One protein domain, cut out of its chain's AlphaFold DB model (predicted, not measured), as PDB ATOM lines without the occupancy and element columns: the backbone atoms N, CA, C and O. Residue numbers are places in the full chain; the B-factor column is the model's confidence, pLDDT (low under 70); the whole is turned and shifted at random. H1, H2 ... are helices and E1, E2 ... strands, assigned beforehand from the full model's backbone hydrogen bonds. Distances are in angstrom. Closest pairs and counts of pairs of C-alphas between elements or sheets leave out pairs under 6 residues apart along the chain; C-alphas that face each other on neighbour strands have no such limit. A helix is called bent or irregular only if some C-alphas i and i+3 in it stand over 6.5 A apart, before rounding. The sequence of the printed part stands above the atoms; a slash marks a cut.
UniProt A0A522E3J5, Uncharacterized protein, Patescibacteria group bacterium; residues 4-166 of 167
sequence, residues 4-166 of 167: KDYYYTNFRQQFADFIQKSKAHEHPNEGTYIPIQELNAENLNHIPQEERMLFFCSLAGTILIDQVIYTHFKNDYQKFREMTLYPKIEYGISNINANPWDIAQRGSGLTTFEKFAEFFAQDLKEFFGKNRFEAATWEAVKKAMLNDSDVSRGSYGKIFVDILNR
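What this domain is: This is residues 4 to 166 of the 167 residues of an uncharacterized protein of Patescibacteria group bacterium (UniProt A0A522E3J5). One long helix, H2, runs through the middle of a rounded body. H1 crosses it near one end, H3 folds back at the other, short H4 packs on it, and a bundle of H5, H6 and H7 packs on it through H5 and H6, while a small sheet sits at the edge. The printed part has 163 residues with seven named helices and three named strands, in the order H1 E1 E2 H2 H3 E3 H4 H5 H6 H7; the mixed sheet runs E1 E2 E3, and the class is mostly helix. The whole is compact, with a radius of gyration of the C-alphas of 14.9 A and spans of 40 by 38 by 29 A.

How they stand to each other: H1, residues 4 to 21, has a kink of 52 degrees near residue 11 and is irregular, C-alphas 9 and 12 being 7.3 A apart. It touches the hub, H2, residues 52 to 72, about perpendicular at 84 degrees, closest at the C-alphas of Phe 11 and Phe 55, 6.2 A. E1, residues 25 to 27, and E2, residues 31 to 35, form an antiparallel hairpin with N 25 and O 33 at 2.9 A. E2 is parallel to E3, residues 88 to 90, with N 88 and O 32 at 2.8 A. H2 only grazes the sheet, with residues 59 to 67. H3, residues 74 to 84, is irregular, with C-alphas 75 and 78 7.1 A apart; it forms a helical hairpin with H2 at a shallow tilt of 29 degrees, closest at the C-alphas of Tyr 70 and Tyr 77, 5.6 A. E2, H2, H3 and E3 make a strand-helix-strand unit, two parallel neighbour strands with helices between. H4, residues 100 to 104, touches H2, with the C-alphas of Ala 60 and Pro 100 closest at 4.5 A. H5, residues 110 to 130, H6, residues 138 to 147, and H7, residues 154 to 164, form an up and down bundle, each running against the one before. H5 touches H7 at a steep tilt of 44 degrees, closest at the C-alphas of Ala 117 and Phe 160, 5.7 A. H2 and H7 are apart. Every O i to N i+4 pair is within hydrogen-bond range in H2, H4, H5, H6 and H7, against 11 of 14 in H1 and 5 of 7 in H3.

Where its parts are: H1 begins at C-alpha 4, (-19.694, 42.369, 38.328), and is 25.1 A long. H2 measures 30.2 A, H5 29.9 A and E2 13.4 A. H7 ends at C-alpha 164, (-24.569, 42.495, 22.198).

The domain as a whole: The C-alphas farthest apart, of Glu 42 and Glu 134, are 41.7 A apart. The printed part has no cut; the link from E2 to H2, residues 36 to 51, is long. Mean pLDDT of the printed part is 94.1, with residues 93, 94 and 108 under 70.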
ATOM      1  N   LYS A   4     -19.499  40.968  37.944       95.56
ATOM      2  CA  LYS A   4     -19.694  42.369  38.328       95.56
ATOM      3  C   LYS A   4     -18.966  42.696  39.630       95.56
ATOM      4  O   LYS A   4     -18.223  43.672  39.686       95.56
ATOM      5  N   ASP A   5     -19.174  41.874  40.658       96.44
ATOM      6  CA  ASP A   5     -18.553  42.073  41.967       96.44
ATOM      7  C   ASP A   5     -17.032  42.055  41.820       96.44
ATOM      8  O   ASP A   5     -16.372  43.011  42.212       96.44
ATOM      9  N   TYR A   6     -16.495  41.035  41.143       97.06
ATOM     10  CA  TYR A   6     -15.059  40.910  40.909       97.06
ATOM     11  C   TYR A   6     -14.466  42.119  40.180       97.06
ATOM     12  O   TYR A   6     -13.419  42.633  40.583       97.06
ATOM     13  N   TYR A   7     -15.132  42.578  39.115       97.19
ATOM     14  CA  TYR A   7     -14.654  43.690  38.302       97.19
ATOM     15  C   TYR A   7     -14.520  44.980  39.118       97.19
ATOM     16  O   TYR A   7     -13.508  45.676  39.021       97.19
ATOM     17  N   TYR A   8     -15.501  45.284  39.970       96.62
ATOM     18  CA  TYR A   8     -15.465  46.510  40.767       96.62
ATOM     19  C   TYR A   8     -14.661  46.397  42.066       96.62
ATOM     20  O   TYR A   8     -14.217  47.427  42.569       96.62
ATOM     21  N   THR A   9     -14.464  45.195  42.620       96.75
ATOM     22  CA  THR A   9     -13.781  45.031  43.918       96.75
ATOM     23  C   THR A   9     -12.318  44.630  43.778       96.75
ATOM     24  O   THR A   9     -11.465  45.201  44.456       96.75
ATOM     25  N   ASN A  10     -12.007  43.666  42.909       97.81
ATOM     26  CA  ASN A  10     -10.708  42.985  42.906       97.81
ATOM     27  C   ASN A  10      -9.869  43.347  41.680       97.81
ATOM     28  O   ASN A  10      -8.659  43.552  41.804       97.81
ATOM     29  N   PHE A  11     -10.503  43.439  40.505       97.69
ATOM     30  CA  PHE A  11      -9.801  43.528  39.225       97.69
ATOM     31  C   PHE A  11      -8.796  44.681  39.181       97.69
ATOM     32  O   PHE A  11      -7.641  44.466  38.824       97.69
ATOM     33  N   ARG A  12      -9.195  45.888  39.601       96.12
ATOM     34  CA  ARG A  12      -8.329  47.076  39.535       96.12
ATOM     35  C   ARG A  12      -7.033  46.909  40.328       96.12
ATOM     36  O   ARG A  12      -5.968  47.239  39.812       96.12
ATOM     37  N   GLN A  13      -7.114  46.404  41.560       97.62
ATOM     38  CA  GLN A  13      -5.927  46.212  42.394       97.62
ATOM     39  C   GLN A  13      -5.052  45.084  41.842       97.62
ATOM     40  O   GLN A  13      -3.853  45.267  41.670       97.62
ATOM     41  N   GLN A  14      -5.653  43.947  41.482       98.06
ATOM     42  CA  GLN A  14      -4.914  42.811  40.924       98.06
ATOM     43  C   GLN A  14      -4.234  43.150  39.596       98.06
ATOM     44  O   GLN A  14      -3.133  42.666  39.327       98.06
ATOM     45  N   PHE A  15      -4.870  43.989  38.777       97.62
ATOM     46  CA  PHE A  15      -4.297  44.509  37.545       97.62
ATOM     47  C   PHE A  15      -3.131  45.462  37.823       97.62
ATOM     48  O   PHE A  15      -2.079  45.311  37.210       97.62
ATOM     49  N   ALA A  16      -3.259  46.381  38.784       96.56
ATOM     50  CA  ALA A  16      -2.153  47.251  39.186       96.56
ATOM     51  C   ALA A  16      -0.942  46.447  39.699       96.56
ATOM     52  O   ALA A  16       0.192  46.711  39.297       96.56
ATOM     53  N   ASP A  17      -1.181  45.422  40.516       97.56
ATOM     54  CA  ASP A  17      -0.133  44.522  41.011       97.56
ATOM     55  C   ASP A  17       0.499  43.705  39.870       97.56
ATOM     56  O   ASP A  17       1.706  43.463  39.860       97.56
ATOM     57  N   PHE A  18      -0.305  43.295  38.882       97.31
ATOM     58  CA  PHE A  18       0.184  42.625  37.677       97.31
ATOM     59  C   PHE A  18       1.099  43.542  36.857       97.31
ATOM     60  O   PHE A  18       2.186  43.114  36.469       97.31
ATOM     61  N   ILE A  19       0.713  44.807  36.653       95.81
ATOM     62  CA  ILE A  19       1.537  45.795  35.946       95.81
ATOM     63  C   ILE A  19       2.911  45.926  36.600       95.81
ATOM     64  O   ILE A  19       3.914  45.841  35.898       95.81
ATOM     65  N   GLN A  20       2.968  46.043  37.932       95.44
ATOM     66  CA  GLN A  20       4.226  46.189  38.677       95.44
ATOM     67  C   GLN A  20       5.175  44.991  38.534       95.44
ATOM     68  O   GLN A  20       6.388  45.156  38.642       95.44
ATOM     69  N   LYS A  21       4.630  43.789  38.322       95.38
ATOM     70  CA  LYS A  21       5.408  42.554  38.131       95.38
ATOM     71  C   LYS A  21       5.787  42.304  36.675       95.38
ATOM     72  O   LYS A  21       6.717  41.553  36.407       95.38
ATOM     73  N   SER A  22       5.045  42.895  35.747       94.12
ATOM     74  CA  SER A  22       5.231  42.708  34.314       94.12
ATOM     75  C   SER A  22       6.302  43.634  33.736       94.12
ATOM     76  O   SER A  22       6.669  44.650  34.322       94.12
ATOM     77  N   LYS A  23       6.730  43.346  32.508       93.12
ATOM     78  CA  LYS A  23       7.505  44.274  31.665       93.12
ATOM     79  C   LYS A  23       6.624  45.292  30.924       93.12
ATOM     80  O   LYS A  23       6.878  45.603  29.756       93.12
ATOM     81  N   ALA A  24       5.563  45.771  31.570       92.81
ATOM     82  CA  ALA A  24       4.740  46.840  31.023       92.81
ATOM     83  C   ALA A  24       5.580  48.100  30.778       92.81
ATOM     84  O   ALA A  24       6.512  48.403  31.526       92.81
ATOM     85  N   HIS A  25       5.251  48.831  29.722       91.44
ATOM     86  CA  HIS A  25       5.955  50.049  29.346       91.44
ATOM     87  C   HIS A  25       4.990  51.066  28.742       91.44
ATOM     88  O   HIS A  25       3.975  50.711  28.146       91.44
ATOM     89  N   GLU A  26       5.306  52.345  28.912       91.19
ATOM     90  CA  GLU A  26       4.490  53.440  28.394       91.19
ATOM     91  C   GLU A  26       4.909  53.806  26.974       91.19
ATOM     92  O   GLU A  26       6.092  54.024  26.699       91.19
ATOM     93  N   HIS A  27       3.925  53.948  26.091       85.62
ATOM     94  CA  HIS A  27       4.109  54.573  24.787       85.62
ATOM     95  C   HIS A  27       3.575  56.008  24.827       85.62
ATOM     96  O   HIS A  27       2.412  56.221  25.200       85.62
ATOM     97  N   PRO A  28       4.391  57.011  24.441       83.12
ATOM     98  CA  PRO A  28       3.971  58.406  24.443       83.12
ATOM     99  C   PRO A  28       2.674  58.605  23.660       83.12
ATOM    100  O   PRO A  28       2.595  58.277  22.482       83.12
ATOM    101  N   ASN A  29       1.667  59.187  24.311       79.25
ATOM    102  CA  ASN A  29       0.347  59.442  23.728       79.25
ATOM    103  C   ASN A  29      -0.420  58.190  23.285       79.25
ATOM    104  O   ASN A  29      -1.353  58.332  22.495       79.25
ATOM    105  N   GLU A  30      -0.082  56.999  23.786       81.81
ATOM    106  CA  GLU A  30      -0.807  55.755  23.497       81.81
ATOM    107  C   GLU A  30      -1.161  54.958  24.759       81.81
ATOM    108  O   GLU A  30      -2.206  54.311  24.769       81.81
ATOM    109  N   GLY A  31      -0.388  55.113  25.840       88.00
ATOM    110  CA  GLY A  31      -0.649  54.522  27.156       88.00
ATOM    111  C   GLY A  31       0.204  53.287  27.438       88.00
ATOM    112  O   GLY A  31       1.250  53.083  26.819       88.00
ATOM    113  N   THR A  32      -0.255  52.460  28.377       92.69
ATOM    114  CA  THR A  32       0.470  51.275  28.838       92.69
ATOM    115  C   THR A  32       0.362  50.117  27.847       92.69
ATOM    116  O   THR A  32      -0.737  49.647  27.545       92.69
ATOM    117  N   TYR A  33       1.505  49.597  27.408       93.69
ATOM    118  CA  TYR A  33       1.633  48.378  26.613       93.69
ATOM    119  C   TYR A  33       2.207  47.244  27.453       93.69
ATOM    120  O   TYR A  33       3.126  47.434  28.253       93.69
ATOM    121  N   ILE A  34       1.670  46.042  27.253       94.19
ATOM    122  CA  ILE A  34       2.072  44.839  27.979       94.19
ATOM    123  C   ILE A  34       2.319  43.709  26.970       94.19
ATOM    124  O   ILE A  34       1.398  43.318  26.249       94.19
ATOM    125  N   PRO A  35       3.519  43.115  26.931       93.56
ATOM    126  CA  PRO A  35       3.743  41.926  26.120       93.56
ATOM    127  C   PRO A  35       2.861  40.765  26.600       93.56
ATOM    128  O   PRO A  35       2.803  40.460  27.791       93.56
ATOM    129  N   ILE A  36       2.200  40.056  25.684       94.25
ATOM    130  CA  ILE A  36       1.285  38.952  26.031       94.25
ATOM    131  C   ILE A  36       1.975  37.805  26.801       94.25
ATOM    132  O   ILE A  36       1.322  37.025  27.499       94.25
ATOM    133  N   GLN A  37       3.300  37.680  26.685       93.38
ATOM    134  CA  GLN A  37       4.120  36.711  27.420       93.38
ATOM    135  C   GLN A  37       4.161  37.005  28.926       93.38
ATOM    136  O   GLN A  37       4.393  36.091  29.718       93.38
ATOM    137  N   GLU A  38       3.890  38.247  29.331       95.12
ATOM    138  CA  GLU A  38       3.815  38.631  30.739       95.12
ATOM    139  C   GLU A  38       2.578  38.035  31.426       95.12
ATOM    140  O   GLU A  38       2.582  37.900  32.644       95.12
ATOM    141  N   LEU A  39       1.559  37.589  30.675       94.62
ATOM    142  CA  LEU A  39       0.414  36.825  31.191       94.62
ATOM    143  C   LEU A  39       0.805  35.369  31.516       94.62
ATOM    144  O   LEU A  39       0.274  34.418  30.934       94.62
ATOM    145  N   ASN A  40       1.761  35.197  32.428       94.31
ATOM    146  CA  ASN A  40       2.330  33.919  32.847       94.31
ATOM    147  C   ASN A  40       2.092  33.651  34.347       94.31
ATOM    148  O   ASN A  40       1.634  34.511  35.096       94.31
ATOM    149  N   ALA A  41       2.376  32.424  34.788       93.25
ATOM    150  CA  ALA A  41       2.086  31.990  36.155       93.25
ATOM    151  C   ALA A  41       2.881  32.746  37.235       93.25
ATOM    152  O   ALA A  41       2.380  32.882  38.348       93.25
ATOM    153  N   GLU A  42       4.086  33.223  36.916       96.06
ATOM    154  CA  GLU A  42       4.946  33.970  37.838       96.06
ATOM    155  C   GLU A  42       4.358  35.357  38.115       96.06
ATOM    156  O   GLU A  42       4.083  35.698  39.266       96.06
ATOM    157  N   ASN A  43       4.042  36.102  37.056       96.56
ATOM    158  CA  ASN A  43       3.486  37.451  37.166       96.56
ATOM    159  C   ASN A  43       2.046  37.474  37.700       96.56
ATOM    160  O   ASN A  43       1.608  38.494  38.225       96.56
ATOM    161  N   LEU A  44       1.307  36.366  37.580       96.50
ATOM    162  CA  LEU A  44      -0.085  36.229  38.034       96.50
ATOM    163  C   LEU A  44      -0.213  35.456  39.360       96.50
ATOM    164  O   LEU A  44      -1.308  35.030  39.731       96.50
ATOM    165  N   ASN A  45       0.891  35.229  40.079       96.31
ATOM    166  CA  ASN A  45       0.893  34.411  41.295       96.31
ATOM    167  C   ASN A  45       0.117  35.022  42.479       96.31
ATOM    168  O   ASN A  45      -0.294  34.282  43.366       96.31
ATOM    169  N   HIS A  46      -0.114  36.339  42.485       97.06
ATOM    170  CA  HIS A  46      -0.925  37.032  43.497       97.06
ATOM    171  C   HIS A  46      -2.424  36.887  43.265       97.06
ATOM    172  O   HIS A  46      -3.199  37.195  44.164       97.06
ATOM    173  N   ILE A  47      -2.834  36.450  42.074       96.75
ATOM    174  CA  ILE A  47      -4.244  36.285  41.734       96.75
ATOM    175  C   ILE A  47      -4.672  34.874  42.147       96.75
ATOM    176  O   ILE A  47      -4.132  33.901  41.591       96.75
ATOM    177  N   PRO A  48      -5.639  34.742  43.080       95.50
ATOM    178  CA  PRO A  48      -6.166  33.446  43.489       95.50
ATOM    179  C   PRO A  48      -6.619  32.635  42.275       95.50
ATOM    180  O   PRO A  48      -7.180  33.177  41.319       95.50
ATOM    181  N   GLN A  49      -6.357  31.329  42.281       92.25
ATOM    182  CA  GLN A  49      -6.591  30.476  41.114       92.25
ATOM    183  C   GLN A  49      -8.061  30.503  40.665       92.25
ATOM    184  O   GLN A  49      -8.341  30.519  39.467       92.25
ATOM    185  N   GLU A  50      -8.979  30.559  41.622       91.62
ATOM    186  CA  GLU A  50     -10.423  30.669  41.445       91.62
ATOM    187  C   GLU A  50     -10.875  32.007  40.832       91.62
ATOM    188  O   GLU A  50     -11.959  32.080  40.254       91.62
ATOM    189  N   GLU A  51     -10.043  33.050  40.903       94.25
ATOM    190  CA  GLU A  51     -10.318  34.383  40.351       94.25
ATOM    191  C   GLU A  51      -9.641  34.625  38.997       94.25
ATOM    192  O   GLU A  51     -10.067  35.505  38.249       94.25
ATOM    193  N   ARG A  52      -8.632  33.823  38.623       93.38
ATOM    194  CA  ARG A  52      -7.860  34.004  37.374       93.38
ATOM    195  C   ARG A  52      -8.728  34.094  36.132       93.38
ATOM    196  O   ARG A  52      -8.440  34.858  35.218       93.38
ATOM    197  N   MET A  53      -9.801  33.319  36.093       93.44
ATOM    198  CA  MET A  53     -10.732  33.367  34.978       93.44
ATOM    199  C   MET A  53     -11.425  34.729  34.860       93.44
ATOM    200  O   MET A  53     -11.521  35.278  33.763       93.44
ATOM    201  N   LEU A  54     -11.884  35.276  35.985       95.62
ATOM    202  CA  LEU A  54     -12.526  36.585  36.034       95.62
ATOM    203  C   LEU A  54     -11.515  37.691  35.713       95.62
ATOM    204  O   LEU A  54     -11.869  38.632  35.004       95.62
ATOM    205  N   PHE A  55     -10.257  37.534  36.135       96.88
ATOM    206  CA  PHE A  55      -9.163  38.423  35.746       96.88
ATOM    207  C   PHE A  55      -8.977  38.463  34.227       96.88
ATOM    208  O   PHE A  55      -9.028  39.537  33.631       96.88
ATOM    209  N   PHE A  56      -8.811  37.300  33.586       96.81
ATOM    210  CA  PHE A  56      -8.596  37.220  32.139       96.81
ATOM    211  C   PHE A  56      -9.787  37.744  31.340       96.81
ATOM    212  O   PHE A  56      -9.586  38.445  30.353       96.81
ATOM    213  N   CYS A  57     -11.016  37.445  31.769       96.44
ATOM    214  CA  CYS A  57     -12.213  37.993  31.134       96.44
ATOM    215  C   CYS A  57     -12.255  39.523  31.259       96.44
ATOM    216  O   CYS A  57     -12.429  40.210  30.255       96.44
ATOM    217  N   SER A  58     -12.018  40.057  32.461       97.12
ATOM    218  CA  SER A  58     -12.006  41.506  32.711       97.12
ATOM    219  C   SER A  58     -10.949  42.219  31.870       97.12
ATOM    220  O   SER A  58     -11.257  43.207  31.210       97.12
ATOM    221  N   LEU A  59      -9.732  41.671  31.824       97.56
ATOM    222  CA  LEU A  59      -8.638  42.197  31.013       97.56
ATOM    223  C   LEU A  59      -8.954  42.134  29.512       97.56
ATOM    224  O   LEU A  59      -8.693  43.086  28.785       97.56
ATOM    225  N   ALA A  60      -9.550  41.038  29.039       96.75
ATOM    226  CA  ALA A  60     -10.001  40.942  27.655       96.75
ATOM    227  C   ALA A  60     -11.041  42.024  27.328       96.75
ATOM    228  O   ALA A  60     -10.940  42.670  26.290       96.75
ATOM    229  N   GLY A  61     -12.003  42.271  28.223       97.12
ATOM    230  CA  GLY A  61     -12.997  43.331  28.053       97.12
ATOM    231  C   GLY A  61     -12.371  44.722  27.927       97.12
ATOM    232  O   GLY A  61     -12.700  45.451  26.991       97.12
ATOM    233  N   THR A  62     -11.439  45.085  28.816       97.25
ATOM    234  CA  THR A  62     -10.786  46.407  28.769       97.25
ATOM    235  C   THR A  62     -10.008  46.622  27.472       97.25
ATOM    236  O   THR A  62     -10.120  47.683  26.858       97.25
ATOM    237  N   ILE A  63      -9.292  45.597  27.010       96.69
ATOM    238  CA  ILE A  63      -8.522  45.636  25.761       96.69
ATOM    239  C   ILE A  63      -9.445  45.697  24.546       96.69
ATOM    240  O   ILE A  63      -9.187  46.460  23.619       96.69
ATOM    241  N   LEU A  64     -10.536  44.928  24.553       97.62
ATOM    242  CA  LEU A  64     -11.530  44.934  23.485       97.62
ATOM    243  C   LEU A  64     -12.079  46.339  23.251       97.62
ATOM    244  O   LEU A  64     -12.050  46.829  22.123       97.62
ATOM    245  N   ILE A  65     -12.577  46.993  24.305       98.00
ATOM    246  CA  ILE A  65     -13.185  48.311  24.137       98.00
ATOM    247  C   ILE A  65     -12.138  49.374  23.789       98.00
ATOM    248  O   ILE A  65     -12.405  50.207  22.928       98.00
ATOM    249  N   ASP A  66     -10.936  49.321  24.373       96.94
ATOM    250  CA  ASP A  66      -9.848  50.229  23.997       96.94
ATOM    251  C   ASP A  66      -9.497  50.108  22.503       96.94
ATOM    252  O   ASP A  66      -9.448  51.123  21.804       96.94
ATOM    253  N   GLN A  67      -9.356  48.884  21.981       95.88
ATOM    254  CA  GLN A  67      -9.086  48.642  20.559       95.88
ATOM    255  C   GLN A  67     -10.226  49.126  19.652       95.88
ATOM    256  O   GLN A  67      -9.962  49.715  18.599       95.88
ATOM    257  N   VAL A  68     -11.487  48.934  20.054       97.38
ATOM    258  CA  VAL A  68     -12.661  49.413  19.303       97.38
ATOM    259  C   VAL A  68     -12.682  50.940  19.231       97.38
ATOM    260  O   VAL A  68     -12.844  51.497  18.142       97.38
ATOM    261  N   ILE A  69     -12.488  51.635  20.359       97.62
ATOM    262  CA  ILE A  69     -12.480  53.105  20.371       97.62
ATOM    263  C   ILE A  69     -11.280  53.647  19.594       97.62
ATOM    264  O   ILE A  69     -11.446  54.559  18.783       97.62
ATOM    265  N   TYR A  70     -10.099  53.055  19.765       94.81
ATOM    266  CA  TYR A  70      -8.902  53.434  19.014       94.81
ATOM    267  C   TYR A  70      -9.103  53.327  17.494       94.81
ATOM    268  O   TYR A  70      -8.715  54.224  16.741       94.81
ATOM    269  N   THR A  71      -9.729  52.241  17.040       95.19
ATOM    270  CA  THR A  71      -9.884  51.935  15.611       95.19
ATOM    271  C   THR A  71     -10.966  52.790  14.958       95.19
ATOM    272  O   THR A  71     -10.740  53.366  13.892       95.19
ATOM    273  N   HIS A  72     -12.129  52.908  15.605       97.62
ATOM    274  CA  HIS A  72     -13.340  53.457  14.983       97.62
ATOM    275  C   HIS A  72     -13.670  54.891  15.427       97.62
ATOM    276  O   HIS A  72     -14.396  55.593  14.726       97.62
ATOM    277  N   PHE A  73     -13.121  55.358  16.554       97.44
ATOM    278  CA  PHE A  73     -13.508  56.619  17.203       97.44
ATOM    279  C   PHE A  73     -12.294  57.470  17.608       97.44
ATOM    280  O   PHE A  73     -12.202  57.964  18.732       97.44
ATOM    281  N   LYS A  74     -11.359  57.682  16.672       94.56
ATOM    282  CA  LYS A  74     -10.082  58.390  16.910       94.56
ATOM    283  C   LYS A  74     -10.227  59.752  17.599       94.56
ATOM    284  O   LYS A  74      -9.412  60.075  18.458       94.56
ATOM    285  N   ASN A  75     -11.260  60.522  17.255       96.00
ATOM    286  CA  ASN A  75     -11.499  61.847  17.840       96.00
ATOM    287  C   ASN A  75     -11.853  61.778  19.334       96.00
ATOM    288  O   ASN A  75     -11.450  62.642  20.104       96.00
ATOM    289  N   ASP A  76     -12.565  60.731  19.753       97.44
ATOM    290  CA  ASP A  76     -12.944  60.513  21.151       97.44
ATOM    291  C   ASP A  76     -11.897  59.701  21.927       97.44
ATOM    292  O   ASP A  76     -11.942  59.642  23.159       97.44
ATOM    293  N   TYR A  77     -10.946  59.077  21.226       96.25
ATOM    294  CA  TYR A  77     -10.019  58.122  21.819       96.25
ATOM    295  C   TYR A  77      -9.155  58.728  22.924       96.25
ATOM    296  O   TYR A  77      -9.003  58.118  23.981       96.25
ATOM    297  N   GLN A  78      -8.624  59.937  22.715       94.88
ATOM    298  CA  GLN A  78      -7.796  60.591  23.729       94.88
ATOM    299  C   GLN A  78      -8.556  60.729  25.053       94.88
ATOM    300  O   GLN A  78      -8.054  60.306  26.094       94.88
ATOM    301  N   LYS A  79      -9.784  61.249  24.993       96.25
ATOM    302  CA  LYS A  79     -10.653  61.394  26.160       96.25
ATOM    303  C   LYS A  79     -10.969  60.040  26.791       96.25
ATOM    304  O   LYS A  79     -10.879  59.897  28.004       96.25
ATOM    305  N   PHE A  80     -11.344  59.051  25.978       97.00
ATOM    306  CA  PHE A  80     -11.670  57.712  26.461       97.00
ATOM    307  C   PHE A  80     -10.508  57.104  27.251       97.00
ATOM    308  O   PHE A  80     -10.694  56.664  28.383       97.00
ATOM    309  N   ARG A  81      -9.298  57.144  26.689       95.44
ATOM    310  CA  ARG A  81      -8.087  56.630  27.330       95.44
ATOM    311  C   ARG A  81      -7.765  57.361  28.630       95.44
ATOM    312  O   ARG A  81      -7.431  56.706  29.608       95.44
ATOM    313  N   GLU A  82      -7.851  58.690  28.661       94.50
ATOM    314  CA  GLU A  82      -7.585  59.473  29.880       94.50
ATOM    315  C   GLU A  82      -8.546  59.109  31.025       94.50
ATOM    316  O   GLU A  82      -8.178  59.188  32.195       94.50
ATOM    317  N   MET A  83      -9.766  58.673  30.696       95.56
ATOM    318  CA  MET A  83     -10.769  58.258  31.678       95.56
ATOM    319  C   MET A  83     -10.584  56.820  32.167       95.56
ATOM    320  O   MET A  83     -10.862  56.534  33.330       95.56
ATOM    321  N   THR A  84     -10.186  55.908  31.281       95.06
ATOM    322  CA  THR A  84     -10.171  54.468  31.574       95.06
ATOM    323  C   THR A  84      -8.797  53.950  31.965       95.06
ATOM    324  O   THR A  84      -8.707  53.032  32.778       95.06
ATOM    325  N   LEU A  85      -7.735  54.536  31.402       94.19
ATOM    326  CA  LEU A  85      -6.353  54.067  31.519       94.19
ATOM    327  C   LEU A  85      -6.219  52.570  31.186       94.19
ATOM    328  O   LEU A  85      -5.413  51.856  31.784       94.19
ATOM    329  N   TYR A  86      -7.054  52.076  30.267       95.88
ATOM    330  CA  TYR A  86      -7.017  50.679  29.855       95.88
ATOM    331  C   TYR A  86      -5.733  50.372  29.078       95.88
ATOM    332  O   TYR A  86      -5.269  51.211  28.301       95.88
ATOM    333  N   PRO A  87      -5.142  49.183  29.294       94.31
ATOM    334  CA  PRO A  87      -3.892  48.818  28.655       94.31
ATOM    335  C   PRO A  87      -4.105  48.355  27.218       94.31
ATOM    336  O   PRO A  87      -5.198  47.946  26.817       94.31
ATOM    337  N   LYS A  88      -2.990  48.264  26.501       94.25
ATOM    338  CA  LYS A  88      -2.851  47.478  25.279       94.25
ATOM    339  C   LYS A  88      -1.996  46.251  25.561       94.25
ATOM    340  O   LYS A  88      -1.089  46.281  26.392       94.25
ATOM    341  N   ILE A  89      -2.293  45.159  24.866       94.31
ATOM    342  CA  ILE A  89      -1.482  43.940  24.909       94.31
ATOM    343  C   ILE A  89      -0.987  43.642  23.510       94.31
ATOM    344  O   ILE A  89      -1.765  43.744  22.570       94.31
ATOM    345  N   GLU A  90       0.278  43.252  23.378       92.75
ATOM    346  CA  GLU A  90       0.935  43.024  22.088       92.75
ATOM    347  C   GLU A  90       1.598  41.642  21.986       92.75
ATOM    348  O   GLU A  90       2.063  41.065  22.978       92.75
ATOM    349  N   TYR A  91       1.663  41.090  20.771       90.00
ATOM    350  CA  TYR A  91       2.406  39.854  20.507       90.00
ATOM    351  C   TYR A  91       3.904  40.139  20.346       90.00
ATOM    352  O   TYR A  91       4.410  40.254  19.230       90.00
ATOM    353  N   GLY A  92       4.637  40.211  21.460       75.75
ATOM    354  CA  GLY A  92       6.065  40.550  21.437       75.75
ATOM    355  C   GLY A  92       6.332  41.905  20.765       75.75
ATOM    356  O   GLY A  92       5.441  42.740  20.679       75.75
ATOM    357  N   ILE A  93       7.542  42.107  20.238       69.00
ATOM    358  CA  ILE A  93       7.946  43.362  19.572       69.00
ATOM    359  C   ILE A  93       7.458  43.366  18.111       69.00
ATOM    360  O   ILE A  93       8.254  43.400  17.175       69.00
ATOM    361  N   SER A  94       6.148  43.216  17.901       68.81
ATOM    362  CA  SER A  94       5.545  43.170  16.558       68.81
ATOM    363  C   SER A  94       4.656  44.369  16.235       68.81
ATOM    364  O   SER A  94       4.247  44.505  15.084       68.81
ATOM    365  N   ASN A  95       4.352  45.228  17.216       71.69
ATOM    366  CA  ASN A  95       3.304  46.256  17.134       71.69
ATOM    367  C   ASN A  95       1.912  45.686  16.777       71.69
ATOM    368  O   ASN A  95       1.029  46.423  16.339       71.69
ATOM    369  N   ILE A  96       1.706  44.371  16.924       85.56
ATOM    370  CA  ILE A  96       0.416  43.722  16.682       85.56
ATOM    371  C   ILE A  96      -0.291  43.565  18.020       85.56
ATOM    372  O   ILE A  96       0.160  42.813  18.890       85.56
ATOM    373  N   ASN A  97      -1.429  44.240  18.149       91.56
ATOM    374  CA  ASN A  97      -2.295  44.106  19.306       91.56
ATOM    375  C   ASN A  97      -2.858  42.680  19.413       91.56
ATOM    376  O   ASN A  97      -3.296  42.081  18.429       91.56
ATOM    377  N   ALA A  98      -2.860  42.150  20.631       93.75
ATOM    378  CA  ALA A  98      -3.442  40.867  20.954       93.75
ATOM    379  C   ALA A  98      -4.952  40.888  20.753       93.75
ATOM    380  O   ALA A  98      -5.629  41.826  21.182       93.75
ATOM    381  N   ASN A  99      -5.485  39.826  20.147       94.38
ATOM    382  CA  ASN A  99      -6.926  39.658  20.097       94.38
ATOM    383  C   ASN A  99      -7.440  39.406  21.534       94.38
ATOM    384  O   ASN A  99      -6.912  38.522  22.217       94.38
ATOM    385  N   PRO A 100      -8.468  40.134  22.011       94.75
ATOM    386  CA  PRO A 100      -9.013  39.968  23.361       94.75
ATOM    387  C   PRO A 100      -9.392  38.525  23.714       94.75
ATOM    388  O   PRO A 100      -9.243  38.083  24.855       94.75
ATOM    389  N   TRP A 101      -9.840  37.749  22.730       94.81
ATOM    390  CA  TRP A 101     -10.266  36.369  22.935       94.81
ATOM    391  C   TRP A 101      -9.096  35.423  23.194       94.81
ATOM    392  O   TRP A 101      -9.269  34.440  23.917       94.81
ATOM    393  N   ASP A 102      -7.890  35.767  22.732       93.75
ATOM    394  CA  ASP A 102      -6.673  35.026  23.071       93.75
ATOM    395  C   ASP A 102      -6.260  35.191  24.538       93.75
ATOM    396  O   ASP A 102      -5.512  34.369  25.077       93.75
ATOM    397  N   ILE A 103      -6.767  36.236  25.194       94.44
ATOM    398  CA  ILE A 103      -6.583  36.497  26.620       94.44
ATOM    399  C   ILE A 103      -7.680  35.786  27.402       94.44
ATOM    400  O   ILE A 103      -7.373  35.017  28.312       94.44
ATOM    401  N   ALA A 104      -8.945  35.967  27.007       93.38
ATOM    402  CA  ALA A 104     -10.086  35.331  27.663       93.38
ATOM    403  C   ALA A 104      -9.947  33.801  27.702       93.38
ATOM    404  O   ALA A 104     -10.168  33.195  28.746       93.38
ATOM    405  N   GLN A 105      -9.485  33.175  26.611       91.44
ATOM    406  CA  GLN A 105      -9.316  31.719  26.541       91.44
ATOM    407  C   GLN A 105      -8.266  31.152  27.511       91.44
ATOM    408  O   GLN A 105      -8.261  29.946  27.751       91.44
ATOM    409  N   ARG A 106      -7.391  31.992  28.090       88.81
ATOM    410  CA  ARG A 106      -6.460  31.578  29.158       88.81
ATOM    411  C   ARG A 106      -7.187  31.312  30.478       88.81
ATOM    412  O   ARG A 106      -6.696  30.544  31.302       88.81
ATOM    413  N   GLY A 107      -8.351  31.931  30.674       77.94
ATOM    414  CA  GLY A 107      -9.290  31.626  31.745       77.94
ATOM    415  C   GLY A 107     -10.297  30.584  31.272       77.94
ATOM    416  O   GLY A 107     -11.299  30.923  30.658       77.94
ATOM    417  N   SER A 108     -10.039  29.303  31.524       69.50
ATOM    418  CA  SER A 108     -10.892  28.197  31.066       69.50
ATOM    419  C   SER A 108     -12.371  28.351  31.473       69.50
ATOM    420  O   SER A 108     -12.666  28.379  32.663       69.50
ATOM    421  N   GLY A 109     -13.310  28.350  30.510       78.69
ATOM    422  CA  GLY A 109     -14.752  28.133  30.745       78.69
ATOM    423  C   GLY A 109     -15.705  29.085  29.994       78.69
ATOM    424  O   GLY A 109     -15.720  30.295  30.188       78.69
ATOM    425  N   LEU A 110     -16.601  28.555  29.164       80.44
ATOM    426  CA  LEU A 110     -17.500  29.415  28.378       80.44
ATOM    427  C   LEU A 110     -18.661  30.003  29.199       80.44
ATOM    428  O   LEU A 110     -19.064  31.133  28.954       80.44
ATOM    429  N   THR A 111     -19.164  29.295  30.215       83.94
ATOM    430  CA  THR A 111     -20.313  29.759  31.019       83.94
ATOM    431  C   THR A 111     -19.995  30.992  31.866       83.94
ATOM    432  O   THR A 111     -20.813  31.902  31.980       83.94
ATOM    433  N   THR A 112     -18.814  31.049  32.487       85.62
ATOM    434  CA  THR A 112     -18.404  32.249  33.236       85.62
ATOM    435  C   THR A 112     -18.112  33.402  32.281       85.62
ATOM    436  O   THR A 112     -18.434  34.540  32.612       85.62
ATOM    437  N   PHE A 113     -17.568  33.117  31.091       93.19
ATOM    438  CA  PHE A 113     -17.389  34.139  30.066       93.19
ATOM    439  C   PHE A 113     -18.722  34.727  29.598       93.19
ATOM    440  O   PHE A 113     -18.827  35.940  29.516       93.19
ATOM    441  N   GLU A 114     -19.753  33.912  29.359       94.69
ATOM    442  CA  GLU A 114     -21.086  34.398  28.969       94.69
ATOM    443  C   GLU A 114     -21.650  35.385  30.006       94.69
ATOM    444  O   GLU A 114     -22.046  36.497  29.660       94.69
ATOM    445  N   LYS A 115     -21.576  35.032  31.298       94.19
ATOM    446  CA  LYS A 115     -21.986  35.926  32.397       94.19
ATOM    447  C   LYS A 115     -21.156  37.206  32.451       94.19
ATOM    448  O   LYS A 115     -21.682  38.267  32.776       94.19
ATOM    449  N   PHE A 116     -19.853  37.107  32.189       95.44
ATOM    450  CA  PHE A 116     -18.981  38.274  32.121       95.44
ATOM    451  C   PHE A 116     -19.350  39.170  30.938       95.44
ATOM    452  O   PHE A 116     -19.484  40.371  31.122       95.44
ATOM    453  N   ALA A 117     -19.541  38.600  29.751       96.62
ATOM    454  CA  ALA A 117     -19.877  39.324  28.536       96.62
ATOM    455  C   ALA A 117     -21.208  40.078  28.674       96.62
ATOM    456  O   ALA A 117     -21.294  41.234  28.265       96.62
ATOM    457  N   GLU A 118     -22.215  39.464  29.306       97.38
ATOM    458  CA  GLU A 118     -23.492  40.116  29.614       97.38
ATOM    459  C   GLU A 118     -23.301  41.310  30.553       97.38
ATOM    460  O   GLU A 118     -23.747  42.416  30.248       97.38
ATOM    461  N   PHE A 119     -22.582  41.107  31.660       96.88
ATOM    462  CA  PHE A 119     -22.223  42.188  32.574       96.88
ATOM    463  C   PHE A 119     -21.480  43.317  31.846       96.88
ATOM    464  O   PHE A 119     -21.866  44.478  31.958       96.88
ATOM    465  N   PHE A 120     -20.434  42.980  31.098       97.75
ATOM    466  CA  PHE A 120     -19.533  43.948  30.489       97.75
ATOM    467  C   PHE A 120     -20.245  44.784  29.425       97.75
ATOM    468  O   PHE A 120     -20.094  45.999  29.389       97.75
ATOM    469  N   ALA A 121     -21.093  44.168  28.597       98.19
ATOM    470  CA  ALA A 121     -21.890  44.900  27.619       98.19
ATOM    471  C   ALA A 121     -22.876  45.884  28.279       98.19
ATOM    472  O   ALA A 121     -23.041  47.001  27.788       98.19
ATOM    473  N   GLN A 122     -23.492  45.513  29.409       98.25
ATOM    474  CA  GLN A 122     -24.337  46.438  30.177       98.25
ATOM    475  C   GLN A 122     -23.526  47.564  30.830       98.25
ATOM    476  O   GLN A 122     -23.950  48.718  30.789       98.25
ATOM    477  N   ASP A 123     -22.352  47.255  31.387       98.19
ATOM    478  CA  ASP A 123     -21.447  48.254  31.969       98.19
ATOM    479  C   ASP A 123     -20.991  49.274  30.918       98.19
ATOM    480  O   ASP A 123     -21.051  50.479  31.157       98.19
ATOM    481  N   LEU A 124     -20.649  48.824  29.706       98.12
ATOM    482  CA  LEU A 124     -20.333  49.719  28.593       98.12
ATOM    483  C   LEU A 124     -21.526  50.600  28.209       98.12
ATOM    484  O   LEU A 124     -21.363  51.810  28.037       98.12
ATOM    485  N   LYS A 125     -22.731  50.030  28.106       98.38
ATOM    486  CA  LYS A 125     -23.952  50.798  27.826       98.38
ATOM    487  C   LYS A 125     -24.173  51.898  28.861       98.38
ATOM    488  O   LYS A 125     -24.461  53.039  28.499       98.38
ATOM    489  N   GLU A 126     -23.990  51.581  30.139       98.12
ATOM    490  CA  GLU A 126     -24.083  52.548  31.230       98.12
ATOM    491  C   GLU A 126     -22.965  53.600  31.160       98.12
ATOM    492  O   GLU A 126     -23.238  54.799  31.276       98.12
ATOM    493  N   PHE A 127     -21.721  53.184  30.909       98.19
ATOM    494  CA  PHE A 127     -20.567  54.067  30.768       98.19
ATOM    495  C   PHE A 127     -20.774  55.092  29.648       98.19
ATOM    496  O   PHE A 127     -20.647  56.293  29.888       98.19
ATOM    497  N   PHE A 128     -21.140  54.653  28.443       97.75
ATOM    498  CA  PHE A 128     -21.384  55.549  27.307       97.75
ATOM    499  C   PHE A 128     -22.690  56.344  27.444       97.75
ATOM    500  O   PHE A 128     -22.816  57.416  26.860       97.75
ATOM    501  N   GLY A 129     -23.654  55.869  28.240       96.62
ATOM    502  CA  GLY A 129     -24.850  56.637  28.594       96.62
ATOM    503  C   GLY A 129     -24.569  57.785  29.571       96.62
ATOM    504  O   GLY A 129     -25.191  58.844  29.482       96.62
ATOM    505  N   LYS A 130     -23.616  57.599  30.495       97.25
ATOM    506  CA  LYS A 130     -23.217  58.616  31.485       97.25
ATOM    507  C   LYS A 130     -22.192  59.610  30.950       97.25
ATOM    508  O   LYS A 130     -22.197  60.774  31.351       97.25
ATOM    509  N   ASN A 131     -21.306  59.162  30.067       96.44
ATOM    510  CA  ASN A 131     -20.185  59.955  29.583       96.44
ATOM    511  C   ASN A 131     -20.459  60.472  28.171       96.44
ATOM    512  O   ASN A 131     -20.705  59.705  27.247       96.44
ATOM    513  N   ARG A 132     -20.399  61.794  27.992       93.38
ATOM    514  CA  ARG A 132     -20.641  62.420  26.686       93.38
ATOM    515  C   ARG A 132     -19.402  62.330  25.801       93.38
ATOM    516  O   ARG A 132     -18.398  62.971  26.110       93.38
ATOM    517  N   PHE A 133     -19.503  61.597  24.703       96.75
ATOM    518  CA  PHE A 133     -18.539  61.562  23.601       96.75
ATOM    519  C   PHE A 133     -19.151  62.221  22.363       96.75
ATOM    520  O   PHE A 133     -20.375  62.335  22.276       96.75
ATOM    521  N   GLU A 134     -18.320  62.690  21.435       95.50
ATOM    522  CA  GLU A 134     -18.798  63.359  20.222       95.50
ATOM    523  C   GLU A 134     -19.393  62.351  19.228       95.50
ATOM    524  O   GLU A 134     -20.502  62.542  18.733       95.50
ATOM    525  N   ALA A 135     -18.683  61.248  18.985       97.06
ATOM    526  CA  ALA A 135     -19.058  60.193  18.047       97.06
ATOM    527  C   ALA A 135     -19.246  58.824  18.724       97.06
ATOM    528  O   ALA A 135     -20.115  58.051  18.310       97.06
ATOM    529  N   ALA A 136     -18.481  58.520  19.778       97.62
ATOM    530  CA  ALA A 136     -18.512  57.248  20.504       97.62
ATOM    531  C   ALA A 136     -19.731  57.111  21.439       97.62
ATOM    532  O   ALA A 136     -19.608  56.905  22.643       97.62
ATOM    533  N   THR A 137     -20.940  57.237  20.894       98.06
ATOM    534  CA  THR A 137     -22.181  56.901  21.612       98.06
ATOM    535  C   THR A 137     -22.317  55.388  21.785       98.06
ATOM    536  O   THR A 137     -21.762  54.633  20.988       98.06
ATOM    537  N   TRP A 138     -23.106  54.926  22.765       98.06
ATOM    538  CA  TRP A 138     -23.349  53.486  22.951       98.06
ATOM    539  C   TRP A 138     -23.786  52.793  21.652       98.06
ATOM    540  O   TRP A 138     -23.203  51.781  21.276       98.06
ATOM    541  N   GLU A 139     -24.752  53.360  20.924       98.12
ATOM    542  CA  GLU A 139     -25.254  52.769  19.678       98.12
ATOM    543  C   GLU A 139     -24.183  52.712  18.583       98.12
ATOM    544  O   GLU A 139     -24.075  51.717  17.861       98.12
ATOM    545  N   ALA A 140     -23.352  53.752  18.470       98.44
ATOM    546  CA  ALA A 140     -22.255  53.768  17.509       98.44
ATOM    547  C   ALA A 140     -21.184  52.727  17.868       98.44
ATOM    548  O   ALA A 140     -20.755  51.965  17.002       98.44
ATOM    549  N   VAL A 141     -20.793  52.655  19.142       98.50
ATOM    550  CA  VAL A 141     -19.792  51.707  19.649       98.50
ATOM    551  C   VAL A 141     -20.288  50.268  19.513       98.50
ATOM    552  O   VAL A 141     -19.574  49.423  18.977       98.50
ATOM    553  N   LYS A 142     -21.538  49.990  19.898       98.50
ATOM    554  CA  LYS A 142     -22.192  48.694  19.687       98.50
ATOM    555  C   LYS A 142     -22.187  48.309  18.210       98.50
ATOM    556  O   LYS A 142     -21.795  47.196  17.868       98.50
ATOM    557  N   LYS A 143     -22.579  49.225  17.320       98.44
ATOM    558  CA  LYS A 143     -22.571  48.981  15.872       98.44
ATOM    559  C   LYS A 143     -21.162  48.714  15.337       98.44
ATOM    560  O   LYS A 143     -21.017  47.867  14.462       98.44
ATOM    561  N   ALA A 144     -20.142  49.411  15.836       98.38
ATOM    562  CA  ALA A 144     -18.754  49.148  15.468       98.38
ATOM    563  C   ALA A 144     -18.336  47.734  15.898       98.38
ATOM    564  O   ALA A 144     -17.893  46.963  15.055       98.38
ATOM    565  N   MET A 145     -18.594  47.351  17.156       98.25
ATOM    566  CA  MET A 145     -18.306  46.001  17.664       98.25
ATOM    567  C   MET A 145     -19.004  44.898  16.857       98.25
ATOM    568  O   MET A 145     -18.395  43.873  16.570       98.25
ATOM    569  N   LEU A 146     -20.265  45.099  16.461       98.12
ATOM    570  CA  LEU A 146     -21.023  44.119  15.671       98.12
ATOM    571  C   LEU A 146     -20.508  43.959  14.230       98.12
ATOM    572  O   LEU A 146     -20.693  42.896  13.642       98.12
ATOM    573  N   ASN A 147     -19.890  44.996  13.656       97.12
ATOM    574  CA  ASN A 147     -19.373  44.979  12.281       97.12
ATOM    575  C   ASN A 147     -17.881  44.627  12.198       97.12
ATOM    576  O   ASN A 147     -17.342  44.515  11.097       97.12
ATOM    577  N   ASP A 148     -17.211  44.473  13.337       95.56
ATOM    578  CA  ASP A 148     -15.787  44.187  13.404       95.56
ATOM    579  C   ASP A 148     -15.539  42.667  13.419       95.56
ATOM    580  O   ASP A 148     -15.985  41.924  14.305       95.56
ATOM    581  N   SER A 149     -14.834  42.172  12.399       93.56
ATOM    582  CA  SER A 149     -14.549  40.743  12.255       93.56
ATOM    583  C   SER A 149     -13.636  40.198  13.354       93.56
ATOM    584  O   SER A 149     -13.724  39.012  13.673       93.56
ATOM    585  N   ASP A 150     -12.788  41.035  13.958       91.81
ATOM    586  CA  ASP A 150     -11.914  40.603  15.049       91.81
ATOM    587  C   ASP A 150     -12.685  40.451  16.364       91.81
ATOM    588  O   ASP A 150     -12.384  39.553  17.159       91.81
ATOM    589  N   VAL A 151     -13.744  41.247  16.553       95.31
ATOM    590  CA  VAL A 151     -14.660  41.141  17.699       95.31
ATOM    591  C   VAL A 151     -15.496  39.863  17.623       95.31
ATOM    592  O   VAL A 151     -15.696  39.201  18.636       95.31
ATOM    593  N   SER A 152     -15.933  39.448  16.434       94.56
ATOM    594  CA  SER A 152     -16.750  38.233  16.249       94.56
ATOM    595  C   SER A 152     -15.943  36.924  16.162       94.56
ATOM    596  O   SER A 152     -16.510  35.839  15.989       94.56
ATOM    597  N   ARG A 153     -14.613  36.991  16.292       93.50
ATOM    598  CA  ARG A 153     -13.711  35.859  16.055       93.50
ATOM    599  C   ARG A 153     -13.825  34.763  17.125       93.50
ATOM    600  O   ARG A 153     -13.719  35.004  18.323       93.50
ATOM    601  N   GLY A 154     -13.941  33.511  16.676       93.44
ATOM    602  CA  GLY A 154     -13.933  32.334  17.556       93.44
ATOM    603  C   GLY A 154     -15.176  32.204  18.447       93.44
ATOM    604  O   GLY A 154     -16.157  32.923  18.289       93.44
ATOM    605  N   SER A 155     -15.166  31.239  19.372       94.00
ATOM    606  CA  SER A 155     -16.333  30.958  20.227       94.00
ATOM    607  C   SER A 155     -16.640  32.095  21.205       94.00
ATOM    608  O   SER A 155     -17.804  32.421  21.404       94.00
ATOM    609  N   TYR A 156     -15.606  32.723  21.774       94.75
ATOM    610  CA  TYR A 156     -15.749  33.866  22.680       94.75
ATOM    611  C   TYR A 156     -16.347  35.081  21.956       94.75
ATOM    612  O   TYR A 156     -17.338  35.637  22.423       94.75
ATOM    613  N   GLY A 157     -15.832  35.425  20.769       96.00
ATOM    614  CA  GLY A 157     -16.381  36.515  19.963       96.00
ATOM    615  C   GLY A 157     -17.835  36.288  19.550       96.00
ATOM    616  O   GLY A 157     -18.655  37.195  19.670       96.00
ATOM    617  N   LYS A 158     -18.198  35.061  19.149       95.94
ATOM    618  CA  LYS A 158     -19.596  34.704  18.840       95.94
ATOM    619  C   LYS A 158     -20.526  34.894  20.037       95.94
ATOM    620  O   LYS A 158     -21.553  35.546  19.894       95.94
ATOM    621  N   ILE A 159     -20.143  34.388  21.213       96.19
ATOM    622  CA  ILE A 159     -20.917  34.575  22.451       96.19
ATOM    623  C   ILE A 159     -21.089  36.070  22.753       96.19
ATOM    624  O   ILE A 159     -22.194  36.515  23.053       96.19
ATOM    625  N   PHE A 160     -20.014  36.855  22.642       97.50
ATOM    626  CA  PHE A 160     -20.063  38.291  22.908       97.50
ATOM    627  C   PHE A 160     -21.000  39.030  21.939       97.50
ATOM    628  O   PHE A 160     -21.825  39.834  22.370       97.50
ATOM    629  N   VAL A 161     -20.942  38.717  20.643       97.62
ATOM    630  CA  VAL A 161     -21.833  39.294  19.621       97.62
ATOM    631  C   VAL A 161     -23.293  38.893  19.843       97.62
ATOM    632  O   VAL A 161     -24.182  39.742  19.746       97.62
ATOM    633  N   ASP A 162     -23.562  37.632  20.188       97.75
ATOM    634  CA  ASP A 162     -24.915  37.161  20.500       97.75
ATOM    635  C   ASP A 162     -25.517  37.921  21.687       97.75
ATOM    636  O   ASP A 162     -26.706  38.240  21.677       97.75
ATOM    637  N   ILE A 163     -24.698  38.238  22.690       97.50
ATOM    638  CA  ILE A 163     -25.082  39.050  23.846       97.50
ATOM    639  C   ILE A 163     -25.319  40.506  23.440       97.50
ATOM    640  O   ILE A 163     -26.359  41.064  23.782       97.50
ATOM    641  N   LEU A 164     -24.411  41.115  22.671       97.19
ATOM    642  CA  LEU A 164     -24.569  42.495  22.198       97.19
ATOM    643  C   LEU A 164     -25.874  42.695  21.422       97.19
ATOM    644  O   LEU A 164     -26.523  43.730  21.564       97.19
ATOM    645  N   ASN A 165     -26.299  41.711  20.629       97.00
ATOM    646  CA  ASN A 165     -27.562  41.778  19.892       97.00
ATOM    647  C   ASN A 165     -28.808  41.805  20.798       97.00
ATOM    648  O   ASN A 165     -29.865  42.246  20.348       97.00
ATOM    649  N   ARG A 166     -28.703  41.369  22.060       95.88
ATOM    650  CA  ARG A 166     -29.815  41.305  23.028       95.88
ATOM    651  C   ARG A 166     -29.928  42.546  23.926       95.88
ATOM    652  O   ARG A 166     -30.941  42.687  24.607       95.88
TER     653      ARG A 166